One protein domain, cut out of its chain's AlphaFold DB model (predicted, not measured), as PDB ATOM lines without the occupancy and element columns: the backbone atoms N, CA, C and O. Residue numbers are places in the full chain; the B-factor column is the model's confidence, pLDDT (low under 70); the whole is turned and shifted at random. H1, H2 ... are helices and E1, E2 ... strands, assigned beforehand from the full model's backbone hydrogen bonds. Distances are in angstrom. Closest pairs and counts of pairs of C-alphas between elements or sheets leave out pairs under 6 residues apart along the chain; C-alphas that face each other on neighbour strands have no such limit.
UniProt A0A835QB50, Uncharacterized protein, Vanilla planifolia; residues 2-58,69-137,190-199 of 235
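This is residues 2 to 58, 69 to 137 and 190 to 199 of the 235 residues of an uncharacterized protein of Vanilla planifolia (UniProt A0A835QB50). What shape do these atoms make? Two sheets, E4 E2 E6 E7 and E1 E5 E3, form a sandwich, partly face to face, and the long helix H2 crosses the three-stranded sheet on its other face. The short H1 grazes the larger sheet near one end, and the small pair E8 and E9 sits near the other. What are the counts and size? The printed part has 136 residues with two named helices and nine named strands, along the chain E1 E2 E3 E4 E5 E6 H1 E7 E8 H2 E9, class mixed, helices and strands; both larger sheets are antiparallel, the pair E8 and E9 parallel. It is compact, with a radius of gyration of the C-alphas of 16.0 A, spanning 47 by 34 by 31 A.

How is the largest sheet built? Strongly twisted, it runs E4, residues 38 to 41, E2, residues 19 to 26, E6, residues 73 to 80, and E7, residues 98 to 104. Within hydrogen-bond range are N 22 and O 39, 2.8 A, N 21 and O 78, 2.8 A, and N 104 and O 73, 2.8 A. What faces it? E1, residues 5 to 13, E5, residues 46 to 54, and E3, residues 32 to 35, form the second sheet, with N 8 and O 51 at 2.9 A and N 52 and O 33 at 2.8 A. The facing parts are 9.7 A centre to centre, their planes 22 degrees apart; the closest C-alphas of E2 and E3 are those of Phe 24 and Met 34, 6.9 A. E3 runs on into E4 at 36 degrees. Where are the helices? H2, residues 116 to 136, makes two layers with E1 E5 E3, a helix on one face of a sheet: its height is 7.7 A, it runs across the strands, at 78 degrees to E1 on the local plane, and its closest C-alphas to E5 are Ala 128 and Ile 48, 5.4 A; 16 of its 17 O i to N i+4 pairs are within range. H1, residues 90 to 93, too short for such a pair, only grazes the four-stranded sheet. What pairs beyond? E8, residues 107 to 109, and E9, residues 191 to 193, have N 109 and O 192 at 2.6 A.

Where does E1 begin? C-alpha 5 is at (-20.019, 22.561, -30.791); E1 and E5 each measure 26.2 A. Where does H2 end? C-alpha 136 is at (-30.942, 7.017, -43.056), 30.6 A from C-alpha 116. How long are the others? E2 measures 23.5 A, E6 22.5 A and E7 16.9 A.

Where is it cut? Residues 59 to 68 and 138 to 189 are not printed, with C-alpha gaps of 12.2 A and 28.4 A. Are links long? Of the links printed whole, none is long. Where is confidence low? Mean pLDDT of the printed part is 71.0; 46 residues are under 70, among them 98 to 118 and 190 to 199.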
ATOM      1  N   PRO A   2     -15.045  27.278 -24.846       46.22
ATOM      2  CA  PRO A   2     -14.347  27.060 -26.110       46.22
ATOM      3  C   PRO A   2     -14.220  25.576 -26.482       46.22
ATOM      4  O   PRO A   2     -14.170  24.718 -25.605       46.22
ATOM      5  N   GLY A   3     -14.187  25.264 -27.777       48.94
ATOM      6  CA  GLY A   3     -14.137  23.888 -28.289       48.94
ATOM      7  C   GLY A   3     -15.478  23.140 -28.275       48.94
ATOM      8  O   GLY A   3     -15.607  22.115 -28.942       48.94
ATOM      9  N   LYS A   4     -16.518  23.651 -27.598       62.53
ATOM     10  CA  LYS A   4     -17.868  23.070 -27.686       62.53
ATOM     11  C   LYS A   4     -18.512  23.395 -29.037       62.53
ATOM     12  O   LYS A   4     -18.501  24.538 -29.501       62.53
ATOM     13  N   GLN A   5     -19.120  22.383 -29.653       64.81
ATOM     14  CA  GLN A   5     -20.019  22.561 -30.791       64.81
ATOM     15  C   GLN A   5     -21.402  22.971 -30.268       64.81
ATOM     16  O   GLN A   5     -21.988  22.272 -29.445       64.81
ATOM     17  N   VAL A   6     -21.935  24.089 -30.755       71.00
ATOM     18  CA  VAL A   6     -23.321  24.506 -30.503       71.00
ATOM     19  C   VAL A   6     -24.158  24.297 -31.759       71.00
ATOM     20  O   VAL A   6     -23.663  24.414 -32.881       71.00
ATOM     21  N   ARG A   7     -25.442  23.983 -31.575       75.25
ATOM     22  CA  ARG A   7     -26.372  23.709 -32.672       75.25
ATOM     23  C   ARG A   7     -27.657  24.518 -32.544       75.25
ATOM     24  O   ARG A   7     -28.149  24.733 -31.441       75.25
ATOM     25  N   SER A   8     -28.195  24.946 -33.679       75.31
ATOM     26  CA  SER A   8     -29.511  25.579 -33.798       75.31
ATOM     27  C   SER A   8     -30.277  24.998 -34.987       75.31
ATOM     28  O   SER A   8     -29.691  24.307 -35.815       75.31
ATOM     29  N   ALA A   9     -31.580  25.243 -35.070       74.81
ATOM     30  CA  ALA A   9     -32.458  24.672 -36.085       74.81
ATOM     31  C   ALA A   9     -33.295  25.762 -36.769       74.81
ATOM     32  O   ALA A   9     -33.969  26.553 -36.109       74.81
ATOM     33  N   VAL A  10     -33.284  25.781 -38.104       76.75
ATOM     34  CA  VAL A  10     -34.052  26.720 -38.936       76.75
ATOM     35  C   VAL A  10     -35.062  25.957 -39.786       76.75
ATOM     36  O   VAL A  10     -34.695  25.004 -40.470       76.75
ATOM     37  N   ARG A  11     -36.339  26.365 -39.758       78.88
ATOM     38  CA  ARG A  11     -37.353  25.821 -40.673       78.88
ATOM     39  C   ARG A  11     -37.400  26.667 -41.942       78.88
ATOM     40  O   ARG A  11     -37.539  27.884 -41.877       78.88
ATOM     41  N   ILE A  12     -37.324  26.004 -43.086       80.69
ATOM     42  CA  ILE A  12     -37.427  26.580 -44.427       80.69
ATOM     43  C   ILE A  12     -38.693  26.004 -45.051       80.69
ATOM     44  O   ILE A  12     -38.868  24.789 -45.046       80.69
ATOM     45  N   LYS A  13     -39.578  26.854 -45.580       82.62
ATOM     46  CA  LYS A  13     -40.790  26.429 -46.292       82.62
ATOM     47  C   LYS A  13     -40.815  27.029 -47.691       82.62
ATOM     48  O   LYS A  13     -40.640  28.234 -47.849       82.62
ATOM     49  N   ASN A  14     -41.089  26.202 -48.693       83.56
ATOM     50  CA  ASN A  14     -41.418  26.670 -50.027       83.56
ATOM     51  C   ASN A  14     -42.885  27.123 -50.050       83.56
ATOM     52  O   ASN A  14     -43.804  26.308 -50.053       83.56
ATOM     53  N   THR A  15     -43.119  28.433 -50.048       80.56
ATOM     54  CA  THR A  15     -44.464  29.024 -50.174       80.56
ATOM     55  C   THR A  15     -44.893  29.245 -51.628       80.56
ATOM     56  O   THR A  15     -46.011  29.692 -51.878       80.56
ATOM     57  N   SER A  16     -44.024  28.943 -52.598       77.31
ATOM     58  CA  SER A  16     -44.296  29.135 -54.021       77.31
ATOM     59  C   SER A  16     -45.054  27.952 -54.638       77.31
ATOM     60  O   SER A  16     -45.084  26.847 -54.099       77.31
ATOM     61  N   LYS A  17     -45.628  28.177 -55.827       81.38
ATOM     62  CA  LYS A  17     -46.269  27.143 -56.661       81.38
ATOM     63  C   LYS A  17     -45.277  26.396 -57.573       81.38
ATOM     64  O   LYS A  17     -45.684  25.789 -58.558       81.38
ATOM     65  N   SER A  18     -43.970  26.502 -57.334       82.19
ATOM     66  CA  SER A  18     -42.923  25.891 -58.166       82.19
ATOM     67  C   SER A  18     -41.905  25.160 -57.296       82.19
ATOM     68  O   SER A  18     -41.819  25.418 -56.098       82.19
ATOM     69  N   TYR A  19     -41.130  24.253 -57.885       84.19
ATOM     70  CA  TYR A  19     -40.004  23.635 -57.189       84.19
ATOM     71  C   TYR A  19     -38.908  24.678 -56.956       84.19
ATOM     72  O   TYR A  19     -38.589  25.467 -57.850       84.19
ATOM     73  N   ILE A  20     -38.350  24.691 -55.747       86.12
ATOM     74  CA  ILE A  20     -37.305  25.630 -55.335       86.12
ATOM     75  C   ILE A  20     -36.089  24.837 -54.868       86.12
ATOM     76  O   ILE A  20     -36.148  24.156 -53.845       86.12
ATOM     77  N   ALA A  21     -34.976  24.959 -55.585       87.94
ATOM     78  CA  ALA A  21     -33.675  24.590 -55.056       87.94
ATOM     79  C   ALA A  21     -33.231  25.644 -54.030       87.94
ATOM     80  O   ALA A  21     -33.441  26.843 -54.227       87.94
ATOM     81  N   PHE A  22     -32.591  25.217 -52.945       86.50
ATOM     82  CA  PHE A  22     -31.935  26.099 -51.986       86.50
ATOM     83  C   PHE A  22     -30.505  25.628 -51.711       86.50
ATOM     84  O   PHE A  22     -30.236  24.426 -51.684       86.50
ATOM     85  N   LYS A  23     -29.595  26.571 -51.454       87.50
ATOM     86  CA  LYS A  23     -28.273  26.281 -50.887       87.50
ATOM     87  C   LYS A  23     -27.940  27.226 -49.746       87.50
ATOM     88  O   LYS A  23     -28.300  28.407 -49.768       87.50
ATOM     89  N   PHE A  24     -27.229  26.708 -48.756       82.81
ATOM     90  CA  PHE A  24     -26.682  27.511 -47.678       82.81
ATOM     91  C   PHE A  24     -25.295  28.043 -48.033       82.81
ATOM     92  O   PHE A  24     -24.459  27.352 -48.611       82.81
ATOM     93  N   GLN A  25     -25.029  29.280 -47.630       81.06
ATOM     94  CA  GLN A  25     -23.697  29.866 -47.625       81.06
ATOM     95  C   GLN A  25     -23.432  30.556 -46.287       81.06
ATOM     96  O   GLN A  25     -24.339  31.025 -45.601       81.06
ATOM     97  N   THR A  26     -22.160  30.651 -45.927       76.00
ATOM     98  CA  THR A  26     -21.691  31.335 -44.722       76.00
ATOM     99  C   THR A  26     -20.396  32.075 -45.032       76.00
ATOM    100  O   THR A  26     -19.625  31.661 -45.899       76.00
ATOM    101  N   THR A  27     -20.135  33.169 -44.320       74.69
ATOM    102  CA  THR A  27     -18.833  33.852 -44.365       74.69
ATOM    103  C   THR A  27     -17.774  33.193 -43.475       74.69
ATOM    104  O   THR A  27     -16.624  33.611 -43.517       74.69
ATOM    105  N   ALA A  28     -18.135  32.178 -42.680       74.94
ATOM    106  CA  ALA A  28     -17.213  31.404 -41.844       74.94
ATOM    107  C   ALA A  28     -17.471  29.887 -41.991       74.94
ATOM    108  O   ALA A  28     -18.006  29.269 -41.073       74.94
ATOM    109  N   PRO A  29     -17.129  29.270 -43.141       74.12
ATOM    110  CA  PRO A  29     -17.375  27.843 -43.389       74.12
ATOM    111  C   PRO A  29     -16.530  26.904 -42.514       74.12
ATOM    112  O   PRO A  29     -16.910  25.756 -42.321       74.12
ATOM    113  N   LYS A  30     -15.403  27.381 -41.963       73.25
ATOM    114  CA  LYS A  30     -14.551  26.597 -41.052       73.25
ATOM    115  C   LYS A  30     -15.213  26.362 -39.690       73.25
ATOM    116  O   LYS A  30     -15.136  25.264 -39.155       73.25
ATOM    117  N   SER A  31     -15.873  27.384 -39.143       67.12
ATOM    118  CA  SER A  31     -16.482  27.347 -37.808       67.12
ATOM    119  C   SER A  31     -18.006  27.349 -37.807       67.12
ATOM    120  O   SER A  31     -18.603  27.288 -36.735       67.12
ATOM    121  N   CYS A  32     -18.668  27.368 -38.968       72.50
ATOM    122  CA  CYS A  32     -20.101  27.113 -39.043       72.50
ATOM    123  C   CYS A  32     -20.522  26.434 -40.352       72.50
ATOM    124  O   CYS A  32     -20.116  26.859 -41.429       72.50
ATOM    125  N   PHE A  33     -21.388  25.425 -40.269       77.62
ATOM    126  CA  PHE A  33     -21.952  24.717 -41.422       77.62
ATOM    127  C   PHE A  33     -23.417  24.328 -41.173       77.62
ATOM    128  O   PHE A  33     -23.904  24.386 -40.043       77.62
ATOM    129  N   MET A  34     -24.134  23.926 -42.226       81.44
ATOM    130  CA  MET A  34     -25.538  23.513 -42.142       81.44
ATOM    131  C   MET A  34     -25.759  22.102 -42.687       81.44
ATOM    132  O   MET A  34     -25.060  21.669 -43.602       81.44
ATOM    133  N   ARG A  35     -26.752  21.393 -42.138       85.62
ATOM    134  CA  ARG A  35     -27.222  20.095 -42.645       85.62
ATOM    135  C   ARG A  35     -28.741  20.119 -42.886       85.62
ATOM    136  O   ARG A  35     -29.465  20.455 -41.948       85.62
ATOM    137  N   PRO A  36     -29.226  19.736 -44.084       88.31
ATOM    138  CA  PRO A  36     -28.429  19.488 -45.294       88.31
ATOM    139  C   PRO A  36     -27.776  20.791 -45.813       88.31
ATOM    140  O   PRO A  36     -28.251  21.870 -45.465       88.31
ATOM    141  N   PRO A  37     -26.704  20.733 -46.624       84.69
ATOM    142  CA  PRO A  37     -26.042  21.930 -47.172       84.69
ATOM    143  C   PRO A  37     -26.876  22.645 -48.252       84.69
ATOM    144  O   PRO A  37     -26.714  23.843 -48.488       84.69
ATOM    145  N   GLY A  38     -27.797  21.917 -48.880       87.38
ATOM    146  CA  GLY A  38     -28.769  22.392 -49.854       87.38
ATOM    147  C   GLY A  38     -29.846  21.331 -50.079       87.38
ATOM    148  O   GLY A  38     -29.856  20.296 -49.410       87.38
ATOM    149  N   GLY A  39     -30.767  21.590 -50.997       89.69
ATOM    150  CA  GLY A  39     -31.842  20.665 -51.342       89.69
ATOM    151  C   GLY A  39     -32.791  21.249 -52.381       89.69
ATOM    152  O   GLY A  39     -32.664  22.411 -52.762       89.69
ATOM    153  N   VAL A  40     -33.768  20.455 -52.813       88.56
ATOM    154  CA  VAL A  40     -34.922  20.920 -53.596       88.56
ATOM    155  C   VAL A  40     -36.171  20.726 -52.742       88.56
ATOM    156  O   VAL A  40     -36.302  19.705 -52.075       88.56
ATOM    157  N   LEU A  41     -37.053  21.724 -52.728       85.31
ATOM    158  CA  LEU A  41     -38.341  21.692 -52.040       85.31
ATOM    159  C   LEU A  41     -39.476  21.770 -53.057       85.31
ATOM    160  O   LEU A  41     -39.539  22.693 -53.876       85.31
ATOM    161  N   SER A  42     -40.413  20.840 -52.943       87.56
ATOM    162  CA  SER A  42     -41.679  20.822 -53.673       87.56
ATOM    163  C   SER A  42     -42.566  22.010 -53.266       87.56
ATOM    164  O   SER A  42     -42.370  22.585 -52.190       87.56
ATOM    165  N   PRO A  43     -43.551  22.417 -54.087       83.56
ATOM    166  CA  PRO A  43     -44.528  23.436 -53.700       83.56
ATOM    167  C   PRO A  43     -45.195  23.112 -52.353       83.56
ATOM    168  O   PRO A  43     -45.745  22.029 -52.173       83.56
ATOM    169  N   GLY A  44     -45.145  24.039 -51.395       78.19
ATOM    170  CA  GLY A  44     -45.700  23.858 -50.047       78.19
ATOM    171  C   GLY A  44     -44.816  23.084 -49.055       78.19
ATOM    172  O   GLY A  44     -45.085  23.152 -47.851       78.19
ATOM    173  N   GLU A  45     -43.768  22.395 -49.519       79.38
ATOM    174  CA  GLU A  45     -42.888  21.562 -48.690       79.38
ATOM    175  C   GLU A  45     -42.086  22.396 -47.678       79.38
ATOM    176  O   GLU A  45     -41.747  23.559 -47.922       79.38
ATOM    177  N   SER A  46     -41.753  21.801 -46.530       79.31
ATOM    178  CA  SER A  46     -40.853  22.415 -45.554       79.31
ATOM    179  C   SER A  46     -39.832  21.432 -45.003       79.31
ATOM    180  O   SER A  46     -40.157  20.274 -44.762       79.31
ATOM    181  N   ILE A  47     -38.638  21.938 -44.717       81.31
ATOM    182  CA  ILE A  47     -37.529  21.213 -44.100       81.31
ATOM    183  C   ILE A  47     -37.069  21.952 -42.840       81.31
ATOM    184  O   ILE A  47     -37.162  23.180 -42.771       81.31
ATOM    185  N   ILE A  48     -36.545  21.226 -41.851       77.81
ATOM    186  CA  ILE A  48     -35.680  21.820 -40.827       77.81
ATOM    187  C   ILE A  48     -34.231  21.497 -41.163       77.81
ATOM    188  O   ILE A  48     -33.884  20.337 -41.367       77.81
ATOM    189  N   ALA A  49     -33.392  22.528 -41.197       79.19
ATOM    190  CA  ALA A  49     -31.950  22.384 -41.289       79.19
ATOM    191  C   ALA A  49     -31.291  22.705 -39.943       79.19
ATOM    192  O   ALA A  49     -31.660  23.677 -39.277       79.19
ATOM    193  N   THR A  50     -30.278  21.924 -39.575       77.12
ATOM    194  CA  THR A  50     -29.463  22.169 -38.380       77.12
ATOM    195  C   THR A  50     -28.248  23.010 -38.752       77.12
ATOM    196  O   THR A  50     -27.496  22.656 -39.658       77.12
ATOM    197  N   VAL A  51     -28.047  24.115 -38.041       78.25
ATOM    198  CA  VAL A  51     -26.870  24.986 -38.107       78.25
ATOM    199  C   VAL A  51     -25.922  24.581 -36.983       78.25
ATOM    200  O   VAL A  51     -26.293  24.660 -35.814       78.25
ATOM    201  N   PHE A  52     -24.703  24.170 -37.319       73.38
ATOM    202  CA  PHE A  52     -23.659  23.790 -36.368       73.38
ATOM    203  C   PHE A  52     -22.595  24.877 -36.336       73.38
ATOM    204  O   PHE A  52     -21.966  25.116 -37.363       73.38
ATOM    205  N   LYS A  53     -22.352  25.489 -35.174       72.62
ATOM    206  CA  LYS A  53     -21.251  26.435 -34.965       72.62
ATOM    207  C   LYS A  53     -20.244  25.854 -33.972       72.62
ATOM    208  O   LYS A  53     -20.619  25.447 -32.876       72.62
ATOM    209  N   PHE A  54     -18.965  25.870 -34.319       65.12
ATOM    210  CA  PHE A  54     -17.883  25.635 -33.369       65.12
ATOM    211  C   PHE A  54     -17.563  26.930 -32.619       65.12
ATOM    212  O   PHE A  54     -17.438  28.001 -33.222       65.12
ATOM    213  N   VAL A  55     -17.455  26.849 -31.293       62.75
ATOM    214  CA  VAL A  55     -16.957  27.960 -30.478       62.75
ATOM    215  C   VAL A  55     -15.432  27.931 -30.536       62.75
ATOM    216  O   VAL A  55     -14.794  27.172 -29.807       62.75
ATOM    217  N   GLU A  56     -14.863  28.732 -31.437       57.78
ATOM    218  CA  GLU A  56     -13.423  29.015 -31.498       57.78
ATOM    219  C   GLU A  56     -12.920  29.484 -30.121       57.78
ATOM    220  O   GLU A  56     -13.646  30.156 -29.378       57.78
ATOM    221  N   GLN A  57     -11.691  29.107 -29.758       47.03
ATOM    222  CA  GLN A  57     -11.051  29.677 -28.574       47.03
ATOM    223  C   GLN A  57     -10.687  31.138 -28.870       47.03
ATOM    224  O   GLN A  57     -10.309  31.429 -30.006       47.03
ATOM    225  N   PRO A  58     -10.826  32.068 -27.908       52.28
ATOM    226  CA  PRO A  58     -10.343  33.426 -28.093       52.28
ATOM    227  C   PRO A  58      -8.813  33.392 -28.148       52.28
ATOM    228  O   PRO A  58      -8.139  33.365 -27.121       52.28
ATOM    229  N   SER A  69     -20.637  38.284 -33.433       52.44
ATOM    230  CA  SER A  69     -19.974  37.487 -34.467       52.44
ATOM    231  C   SER A  69     -20.431  37.917 -35.860       52.44
ATOM    232  O   SER A  69     -21.584  37.694 -36.227       52.44
ATOM    233  N   LYS A  70     -19.517  38.507 -36.645       57.84
ATOM    234  CA  LYS A  70     -19.779  39.092 -37.978       57.84
ATOM    235  C   LYS A  70     -20.148  38.048 -39.050       57.84
ATOM    236  O   LYS A  70     -20.236  38.383 -40.229       57.84
ATOM    237  N   VAL A  71     -20.348  36.791 -38.649       61.62
ATOM    238  CA  VAL A  71     -20.690  35.670 -39.521       61.62
ATOM    239  C   VAL A  71     -22.083  35.884 -40.103       61.62
ATOM    240  O   VAL A  71     -23.076  35.918 -39.377       61.62
ATOM    241  N   LYS A  72     -22.149  36.029 -41.426       68.38
ATOM    242  CA  LYS A  72     -23.405  36.136 -42.168       68.38
ATOM    243  C   LYS A  72     -23.759  34.767 -42.722       68.38
ATOM    244  O   LYS A  72     -22.959  34.175 -43.444       68.38
ATOM    245  N   PHE A  73     -24.972  34.316 -42.433       71.75
ATOM    246  CA  PHE A  73     -25.562  33.130 -43.045       71.75
ATOM    247  C   PHE A  73     -26.467  33.584 -44.169       71.75
ATOM    248  O   PHE A  73     -27.270  34.487 -43.967       71.75
ATOM    249  N   LYS A  74     -26.328  32.984 -45.341       76.69
ATOM    250  CA  LYS A  74     -27.134  33.266 -46.524       76.69
ATOM    251  C   LYS A  74     -27.889  31.998 -46.899       76.69
ATOM    252  O   LYS A  74     -27.271  30.948 -47.067       76.69
ATOM    253  N   ILE A  75     -29.205  32.098 -47.046       80.88
ATOM    254  CA  ILE A  75     -29.981  31.126 -47.819       80.88
ATOM    255  C   ILE A  75     -30.110  31.702 -49.221       80.88
ATOM    256  O   ILE A  75     -30.623  32.810 -49.374       80.88
ATOM    257  N   MET A  76     -29.642  30.967 -50.222       80.88
ATOM    258  CA  MET A  76     -29.879  31.278 -51.628       80.88
ATOM    259  C   MET A  76     -30.974  30.355 -52.149       80.88
ATOM    260  O   MET A  76     -30.929  29.158 -51.855       80.88
ATOM    261  N   SER A  77     -31.922  30.874 -52.926       81.94
ATOM    262  CA  SER A  77     -32.950  30.061 -53.581       81.94
ATOM    263  C   SER A  77     -33.029  30.308 -55.085       81.94
ATOM    264  O   SER A  77     -32.811  31.418 -55.568       81.94
ATOM    265  N   LEU A  78     -33.344  29.246 -55.820       83.62
ATOM    266  CA  LEU A  78     -33.425  29.196 -57.276       83.62
ATOM    267  C   LEU A  78     -34.681  28.407 -57.653       83.62
ATOM    268  O   LEU A  78     -34.936  27.338 -57.095       83.62
ATOM    269  N   LYS A  79     -35.487  28.916 -58.587       83.81
ATOM    270  CA  LYS A  79     -36.640  28.168 -59.105       83.81
ATOM    271  C   LYS A  79     -36.179  27.164 -60.150       83.81
ATOM    272  O   LYS A  79     -35.503  27.533 -61.100       83.81
ATOM    273  N   VAL A  80     -36.617  25.918 -60.002       85.25
ATOM    274  CA  VAL A  80     -36.297  24.831 -60.931       85.25
ATOM    275  C   VAL A  80     -37.547  24.322 -61.654       85.25
ATOM    276  O   VAL A  80     -38.681  24.581 -61.242       85.25
ATOM    277  N   LYS A  81     -37.344  23.652 -62.794       84.62
ATOM    278  CA  LYS A  81     -38.411  23.351 -63.769       84.62
ATOM    279  C   LYS A  81     -39.294  22.143 -63.415       84.62
ATOM    280  O   LYS A  81     -40.305  21.943 -64.078       84.62
ATOM    281  N   GLY A  82     -38.962  21.371 -62.380       84.12
ATOM    282  CA  GLY A  82     -39.722  20.186 -61.974       84.12
ATOM    283  C   GLY A  82     -39.138  19.502 -60.733       84.12
ATOM    284  O   GLY A  82     -38.225  20.061 -60.121       84.12
ATOM    285  N   PRO A  83     -39.650  18.316 -60.358       86.12
ATOM    286  CA  PRO A  83     -39.007  17.464 -59.364       86.12
ATOM    287  C   PRO A  83     -37.659  16.985 -59.908       86.12
ATOM    288  O   PRO A  83     -37.571  16.486 -61.029       86.12
ATOM    289  N   MET A  84     -36.606  17.172 -59.123       87.38
ATOM    290  CA  MET A  84     -35.232  16.842 -59.488       87.38
ATOM    291  C   MET A  84     -34.376  16.748 -58.230       87.38
ATOM    292  O   MET A  84     -34.707  17.340 -57.199       87.38
ATOM    293  N   GLU A  85     -33.263  16.030 -58.326       85.88
ATOM    294  CA  GLU A  85     -32.282  15.967 -57.249       85.88
ATOM    295  C   GLU A  85     -31.496  17.281 -57.134       85.88
ATOM    296  O   GLU A  85     -31.398  18.075 -58.076       85.88
ATOM    297  N   TYR A  86     -30.960  17.541 -55.942       85.31
ATOM    298  CA  TYR A  86     -30.123  18.711 -55.709       85.31
ATOM    299  C   TYR A  86     -28.723  18.471 -56.271       85.31
ATOM    300  O   TYR A  86     -28.008  17.586 -55.811       85.31
ATOM    301  N   VAL A  87     -28.324  19.320 -57.214       86.00
ATOM    302  CA  VAL A  87     -27.002  19.318 -57.843       86.00
ATOM    303  C   VAL A  87     -26.342  20.677 -57.536       86.00
ATOM    304  O   VAL A  87     -26.934  21.712 -57.860       86.00
ATOM    305  N   PRO A  88     -25.179  20.738 -56.856       78.75
ATOM    306  CA  PRO A  88     -24.535  22.003 -56.475       78.75
ATOM    307  C   PRO A  88     -24.345  22.996 -57.634       78.75
ATOM    308  O   PRO A  88     -24.544  24.203 -57.458       78.75
ATOM    309  N   GLU A  89     -24.022  22.466 -58.814       84.44
ATOM    310  CA  GLU A  89     -23.702  23.163 -60.060       84.44
ATOM    311  C   GLU A  89     -24.876  23.994 -60.610       84.44
ATOM    312  O   GLU A  89     -24.648  24.989 -61.296       84.44
ATOM    313  N   LEU A  90     -26.127  23.686 -60.241       85.00
ATOM    314  CA  LEU A  90     -27.326  24.432 -60.674       85.00
ATOM    315  C   LEU A  90     -27.234  25.925 -60.359       85.00
ATOM    316  O   LEU A  90     -27.642  26.782 -61.139       85.00
ATOM    317  N   PHE A  91     -26.690  26.238 -59.185       81.94
ATOM    318  CA  PHE A  91     -26.496  27.612 -58.738       81.94
ATOM    319  C   PHE A  91     -25.260  28.274 -59.351       81.94
ATOM    320  O   PHE A  91     -25.042  29.463 -59.110       81.94
ATOM    321  N   ASP A  92     -24.428  27.518 -60.066       84.12
ATOM    322  CA  ASP A  92     -23.321  28.053 -60.841       84.12
ATOM    323  C   ASP A  92     -23.707  28.294 -62.308       84.12
ATOM    324  O   ASP A  92     -23.308  29.311 -62.871       84.12
ATOM    325  N   GLU A  93     -24.565  27.448 -62.878       81.25
ATOM    326  CA  GLU A  93     -25.168  27.632 -64.206       81.25
ATOM    327  C   GLU A  93     -26.230  28.745 -64.241       81.25
ATOM    328  O   GLU A  93     -26.357  29.457 -65.235       81.25
ATOM    329  N   GLN A  94     -27.013  28.904 -63.168       75.50
ATOM    330  CA  GLN A  94     -28.202  29.771 -63.137       75.50
ATOM    331  C   GLN A  94     -28.045  30.946 -62.157       75.50
ATOM    332  O   GLN A  94     -29.003  31.339 -61.486       75.50
ATOM    333  N   LYS A  95     -26.835  31.521 -62.060       73.62
ATOM    334  CA  LYS A  95     -26.510  32.623 -61.127       73.62
ATOM    335  C   LYS A  95     -27.467  33.809 -61.252       73.62
ATOM    336  O   LYS A  95     -27.977  34.294 -60.247       73.62
ATOM    337  N   ASP A  96     -27.784  34.212 -62.477       74.06
ATOM    338  CA  ASP A  96     -28.639  35.377 -62.742       74.06
ATOM    339  C   ASP A  96     -30.134  35.113 -62.466       74.06
ATOM    340  O   ASP A  96     -30.950  36.028 -62.509       74.06
ATOM    341  N   GLN A  97     -30.504  33.861 -62.163       71.38
ATOM    342  CA  GLN A  97     -31.873  33.433 -61.840       71.38
ATOM    343  C   GLN A  97     -32.074  33.165 -60.337       71.38
ATOM    344  O   GLN A  97     -33.141  32.693 -59.930       71.38
ATOM    345  N   ILE A  98     -31.071  33.451 -59.496       69.38
ATOM    346  CA  ILE A  98     -31.198  33.377 -58.036       69.38
ATOM    347  C   ILE A  98     -32.296  34.351 -57.592       69.38
ATOM    348  O   ILE A  98     -32.166  35.564 -57.722       69.38
ATOM    349  N   LEU A  99     -33.385  33.807 -57.049       63.53
ATOM    350  CA  LEU A  99     -34.592  34.572 -56.738       63.53
ATOM    351  C   LEU A  99     -34.499  35.322 -55.411       63.53
ATOM    352  O   LEU A  99     -35.098  36.382 -55.260       63.53
ATOM    353  N   ILE A 100     -33.820  34.739 -54.418       63.16
ATOM    354  CA  ILE A 100     -33.730  35.300 -53.066       63.16
ATOM    355  C   ILE A 100     -32.351  34.998 -52.481       63.16
ATOM    356  O   ILE A 100     -31.913  33.847 -52.456       63.16
ATOM    357  N   GLU A 101     -31.715  36.026 -51.917       66.69
ATOM    358  CA  GLU A 101     -30.638  35.883 -50.939       66.69
ATOM    359  C   GLU A 101     -31.136  36.373 -49.569       66.69
ATOM    360  O   GLU A 101     -31.308  37.571 -49.346       66.69
ATOM    361  N   LYS A 102     -31.365  35.459 -48.618       68.44
ATOM    362  CA  LYS A 102     -31.777  35.823 -47.255       68.44
ATOM    363  C   LYS A 102     -30.593  35.767 -46.299       68.44
ATOM    364  O   LYS A 102     -30.129  34.679 -45.959       68.44
ATOM    365  N   ILE A 103     -30.153  36.929 -45.814       67.62
ATOM    366  CA  ILE A 103     -29.158  37.009 -44.739       67.62
ATOM    367  C   ILE A 103     -29.838  36.774 -43.384       67.62
ATOM    368  O   ILE A 103     -30.692  37.555 -42.961       67.62
ATOM    369  N   LEU A 104     -29.422  35.725 -42.681       64.88
ATOM    370  CA  LEU A 104     -29.829  35.413 -41.316       64.88
ATOM    371  C   LEU A 104     -28.774  35.929 -40.330       64.88
ATOM    372  O   LEU A 104     -27.566  35.771 -40.539       64.88
ATOM    373  N   ARG A 105     -29.243  36.555 -39.249       59.88
ATOM    374  CA  ARG A 105     -28.413  37.009 -38.126       59.88
ATOM    375  C   ARG A 105     -28.435  35.952 -37.028       59.88
ATOM    376  O   ARG A 105     -29.484  35.380 -36.749       59.88
ATOM    377  N   VAL A 106     -27.284  35.724 -36.405       55.47
ATOM    378  CA  VAL A 106     -27.136  34.813 -35.267       55.47
ATOM    379  C   VAL A 106     -27.290  35.617 -33.987       55.47
ATOM    380  O   VAL A 106     -26.466  36.478 -33.688       55.47
ATOM    381  N   TYR A 107     -28.362  35.332 -33.260       55.19
ATOM    382  CA  TYR A 107     -28.576  35.795 -31.891       55.19
ATOM    383  C   TYR A 107     -28.122  34.737 -30.897       55.19
ATOM    384  O   TYR A 107     -27.767  33.633 -31.296       55.19
ATOM    385  N   PHE A 108     -28.127  35.067 -29.615       56.06
ATOM    386  CA  PHE A 108     -27.502  34.255 -28.589       56.06
ATOM    387  C   PHE A 108     -28.443  34.209 -27.328       56.06
ATOM    388  O   PHE A 108     -28.804  35.245 -26.784       56.06
ATOM    389  N   LEU A 109     -28.925  33.016 -26.918       53.88
ATOM    390  CA  LEU A 109     -29.869  32.660 -25.830       53.88
ATOM    391  C   LEU A 109     -29.154  32.013 -24.638       53.88
ATOM    392  O   LEU A 109     -28.320  31.138 -24.828       53.88
ATOM    393  N   ASP A 110     -29.517  32.357 -23.416       56.97
ATOM    394  CA  ASP A 110     -28.992  31.671 -22.231       56.97
ATOM    395  C   ASP A 110     -29.497  30.209 -22.137       56.97
ATOM    396  O   ASP A 110     -30.617  29.924 -22.564       56.97
ATOM    397  N   ILE A 111     -28.667  29.292 -21.623       58.25
ATOM    398  CA  ILE A 111     -29.018  27.881 -21.374       58.25
ATOM    399  C   ILE A 111     -29.490  27.684 -19.929       58.25
ATOM    400  O   ILE A 111     -30.413  26.903 -19.697       58.25
ATOM    401  N   ASP A 112     -28.905  28.423 -18.986       60.78
ATOM    402  CA  ASP A 112     -29.185  28.289 -17.553       60.78
ATOM    403  C   ASP A 112     -30.522  28.956 -17.182       60.78
ATOM    404  O   ASP A 112     -31.180  28.587 -16.207       60.78
ATOM    405  N   ARG A 113     -30.986  29.895 -18.018       61.50
ATOM    406  CA  ARG A 113     -32.310  30.515 -17.921       61.50
ATOM    407  C   ARG A 113     -33.315  29.837 -18.855       61.50
ATOM    408  O   ARG A 113     -33.354  30.108 -20.059       61.50
ATOM    409  N   SER A 114     -34.195  29.013 -18.283       63.22
ATOM    410  CA  SER A 114     -35.338  28.437 -19.003       63.22
ATOM    411  C   SER A 114     -36.181  29.532 -19.670       63.22
ATOM    412  O   SER A 114     -36.480  30.578 -19.088       63.22
ATOM    413  N   SER A 115     -36.534  29.322 -20.940       65.06
ATOM    414  CA  SER A 115     -37.324  30.277 -21.716       65.06
ATOM    415  C   SER A 115     -38.085  29.580 -22.851       65.06
ATOM    416  O   SER A 115     -37.564  28.620 -23.427       65.06
ATOM    417  N   PRO A 116     -39.257  30.099 -23.272       69.12
ATOM    418  CA  PRO A 116     -40.025  29.517 -24.378       69.12
ATOM    419  C   PRO A 116     -39.232  29.401 -25.692       69.12
ATOM    420  O   PRO A 116     -39.484  28.508 -26.500       69.12
ATOM    421  N   HIS A 117     -38.248  30.282 -25.906       63.97
ATOM    422  CA  HIS A 117     -37.347  30.229 -27.058       63.97
ATOM    423  C   HIS A 117     -36.392  29.033 -27.005       63.97
ATOM    424  O   HIS A 117     -36.171  28.386 -28.027       63.97
ATOM    425  N   LEU A 118     -35.855  28.720 -25.824       64.12
ATOM    426  CA  LEU A 118     -34.966  27.585 -25.607       64.12
ATOM    427  C   LEU A 118     -35.719  26.249 -25.724       64.12
ATOM    428  O   LEU A 118     -35.207  25.311 -26.334       64.12
ATOM    429  N   ASP A 119     -36.961  26.170 -25.250       72.19
ATOM    430  CA  ASP A 119     -37.773  24.955 -25.403       72.19
ATOM    431  C   ASP A 119     -38.270  24.761 -26.845       72.19
ATOM    432  O   ASP A 119     -38.230  23.645 -27.373       72.19
ATOM    433  N   LYS A 120     -38.616  25.852 -27.549       74.19
ATOM    434  CA  LYS A 120     -38.846  25.826 -29.005       74.19
ATOM    435  C   LYS A 120     -37.606  25.311 -29.749       74.19
ATOM    436  O   LYS A 120     -37.741  24.445 -30.613       74.19
ATOM    437  N   LEU A 121     -36.413  25.790 -29.388       72.12
ATOM    438  CA  LEU A 121     -35.148  25.370 -29.994       72.12
ATOM    439  C   LEU A 121     -34.872  23.874 -29.778       72.12
ATOM    440  O   LEU A 121     -34.578  23.174 -30.747       72.12
ATOM    441  N   LYS A 122     -35.033  23.364 -28.547       74.75
ATOM    442  CA  LYS A 122     -34.927  21.924 -28.240       74.75
ATOM    443  C   LYS A 122     -35.858  21.093 -29.126       74.75
ATOM    444  O   LYS A 122     -35.414  20.113 -29.720       74.75
ATOM    445  N   ARG A 123     -37.127  21.504 -29.265       77.62
ATOM    446  CA  ARG A 123     -38.114  20.796 -30.100       77.62
ATOM    447  C   ARG A 123     -37.722  20.787 -31.578       77.62
ATOM    448  O   ARG A 123     -37.821  19.752 -32.224       77.62
ATOM    449  N   GLN A 124     -37.260  21.921 -32.108       74.00
ATOM    450  CA  GLN A 124     -36.816  22.015 -33.503       74.00
ATOM    451  C   GLN A 124     -35.551  21.189 -33.773       74.00
ATOM    452  O   GLN A 124     -35.429  20.626 -34.855       74.00
ATOM    453  N   LEU A 125     -34.629  21.094 -32.808       74.44
ATOM    454  CA  LEU A 125     -33.450  20.229 -32.908       74.44
ATOM    455  C   LEU A 125     -33.835  18.745 -32.897       74.44
ATOM    456  O   LEU A 125     -33.345  18.005 -33.739       74.44
ATOM    457  N   ALA A 126     -34.752  18.327 -32.019       79.50
ATOM    458  CA  ALA A 126     -35.257  16.953 -32.004       79.50
ATOM    459  C   ALA A 126     -35.978  16.581 -33.315       79.50
ATOM    460  O   ALA A 126     -35.785  15.487 -33.838       79.50
ATOM    461  N   GLU A 127     -36.764  17.501 -33.884       79.19
ATOM    462  CA  GLU A 127     -37.409  17.317 -35.192       79.19
ATOM    463  C   GLU A 127     -36.380  17.261 -36.341       79.19
ATOM    464  O   GLU A 127     -36.538  16.463 -37.263       79.19
ATOM    465  N   ALA A 128     -35.299  18.048 -36.276       71.44
ATOM    466  CA  ALA A 128     -34.210  17.996 -37.252       71.44
ATOM    467  C   ALA A 128     -33.407  16.686 -37.171       71.44
ATOM    468  O   ALA A 128     -33.119  16.085 -38.204       71.44
ATOM    469  N   ASP A 129     -33.083  16.228 -35.959       79.69
ATOM    470  CA  ASP A 129     -32.408  14.949 -35.721       79.69
ATOM    471  C   ASP A 129     -33.281  13.790 -36.237       79.69
ATOM    472  O   ASP A 129     -32.818  12.971 -37.030       79.69
ATOM    473  N   ALA A 130     -34.578  13.777 -35.903       87.00
ATOM    474  CA  ALA A 130     -35.525  12.781 -36.406       87.00
ATOM    475  C   ALA A 130     -35.649  12.801 -37.942       87.00
ATOM    476  O   ALA A 130     -35.707  11.743 -38.567       87.00
ATOM    477  N   ALA A 131     -35.640  13.982 -38.571       81.88
ATOM    478  CA  ALA A 131     -35.657  14.114 -40.028       81.88
ATOM    479  C   ALA A 131     -34.358  13.620 -40.697       81.88
ATOM    480  O   ALA A 131     -34.395  13.177 -41.847       81.88
ATOM    481  N   VAL A 132     -33.217  13.673 -40.001       79.44
ATOM    482  CA  VAL A 132     -31.952  13.080 -40.460       79.44
ATOM    483  C   VAL A 132     -31.986  11.558 -40.330       79.44
ATOM    484  O   VAL A 132     -31.646  10.872 -41.293       79.44
ATOM    485  N   GLU A 133     -32.455  11.006 -39.208       83.62
ATOM    486  CA  GLU A 133     -32.560   9.548 -39.043       83.62
ATOM    487  C   GLU A 133     -33.599   8.925 -39.993       83.62
ATOM    488  O   GLU A 133     -33.343   7.881 -40.590       83.62
ATOM    489  N   ALA A 134     -34.722   9.607 -40.248       81.94
ATOM    490  CA  ALA A 134     -35.719   9.176 -41.232       81.94
ATOM    491  C   ALA A 134     -35.167   9.086 -42.669       81.94
ATOM    492  O   ALA A 134     -35.691   8.324 -43.475       81.94
ATOM    493  N   ARG A 135     -34.101   9.836 -42.993       71.88
ATOM    494  CA  ARG A 135     -33.383   9.743 -44.281       71.88
ATOM    495  C   ARG A 135     -32.357   8.611 -44.321       71.88
ATOM    496  O   ARG A 135     -31.996   8.184 -45.412       71.88
ATOM    497  N   LYS A 136     -31.876   8.148 -43.164       74.19
ATOM    498  CA  LYS A 136     -30.942   7.017 -43.056       74.19
ATOM    499  C   LYS A 136     -31.645   5.666 -43.039       74.19
ATOM    500  O   LYS A 136     -31.033   4.683 -43.441       74.19
ATOM    501  N   LYS A 137     -32.889   5.591 -42.541       61.31
ATOM    502  CA  LYS A 137     -33.641   4.329 -42.508       61.31
ATOM    503  C   LYS A 137     -33.819   3.821 -43.953       61.31
ATOM    504  O   LYS A 137     -34.442   4.529 -44.748       61.31
ATOM    505  N   VAL A 190     -33.359  32.937 -37.110       33.34
ATOM    506  CA  VAL A 190     -32.453  32.031 -36.383       33.34
ATOM    507  C   VAL A 190     -32.085  32.609 -35.021       33.34
ATOM    508  O   VAL A 190     -31.702  33.772 -34.908       33.34
ATOM    509  N   VAL A 191     -32.123  31.759 -33.993       30.36
ATOM    510  CA  VAL A 191     -31.653  32.074 -32.640       30.36
ATOM    511  C   VAL A 191     -30.639  31.007 -32.197       30.36
ATOM    512  O   VAL A 191     -30.889  29.814 -32.360       30.36
ATOM    513  N   CYS A 192     -29.483  31.423 -31.684       28.36
ATOM    514  CA  CYS A 192     -28.386  30.596 -31.139       28.36
ATOM    515  C   CYS A 192     -28.147  30.961 -29.648       28.36
ATOM    516  O   CYS A 192     -29.045  31.563 -29.084       28.36
ATOM    517  N   SER A 193     -26.984  30.608 -29.047       30.12
ATOM    518  CA  SER A 193     -26.424  30.701 -27.642       30.12
ATOM    519  C   SER A 193     -25.758  31.971 -26.944       30.12
ATOM    520  O   SER A 193     -24.627  32.245 -27.325       30.12
ATOM    521  N   VAL A 194     -26.294  32.639 -25.882       26.39
ATOM    522  CA  VAL A 194     -25.790  33.752 -24.957       26.39
ATOM    523  C   VAL A 194     -26.058  35.299 -25.187       26.39
ATOM    524  O   VAL A 194     -25.255  35.983 -25.815       26.39
ATOM    525  N   GLY A 195     -27.071  35.893 -24.511       24.88
ATOM    526  CA  GLY A 195     -27.242  37.347 -24.164       24.88
ATOM    527  C   GLY A 195     -27.503  38.392 -25.289       24.88
ATOM    528  O   GLY A 195     -26.906  38.338 -26.355       24.88
ATOM    529  N   HIS A 196     -28.341  39.438 -25.168       23.02
ATOM    530  CA  HIS A 196     -29.137  40.043 -24.081       23.02
ATOM    531  C   HIS A 196     -30.479  40.514 -24.698       23.02
ATOM    532  O   HIS A 196     -30.462  41.172 -25.741       23.02
ATOM    533  N   ILE A 197     -31.633  40.199 -24.098       25.77
ATOM    534  CA  ILE A 197     -32.933  40.732 -24.558       25.77
ATOM    535  C   ILE A 197     -33.156  42.087 -23.884       25.77
ATOM    536  O   ILE A 197     -33.009  42.198 -22.670       25.77
ATOM    537  N   GLN A 198     -33.524  43.100 -24.663       22.55
ATOM    538  CA  GLN A 198     -34.175  44.302 -24.150       22.55
ATOM    539  C   GLN A 198     -35.610  44.283 -24.681       22.55
ATOM    540  O   GLN A 198     -35.831  44.026 -25.866       22.55
ATOM    541  N   GLU A 199     -36.575  44.426 -23.778       23.47
ATOM    542  CA  GLU A 199     -37.993  44.225 -24.067       23.47
ATOM    543  C   GLU A 199     -38.507  45.240 -25.096       23.47
ATOM    544  O   GLU A 199     -38.236  46.433 -24.989       23.47
TER     545      GLU A 199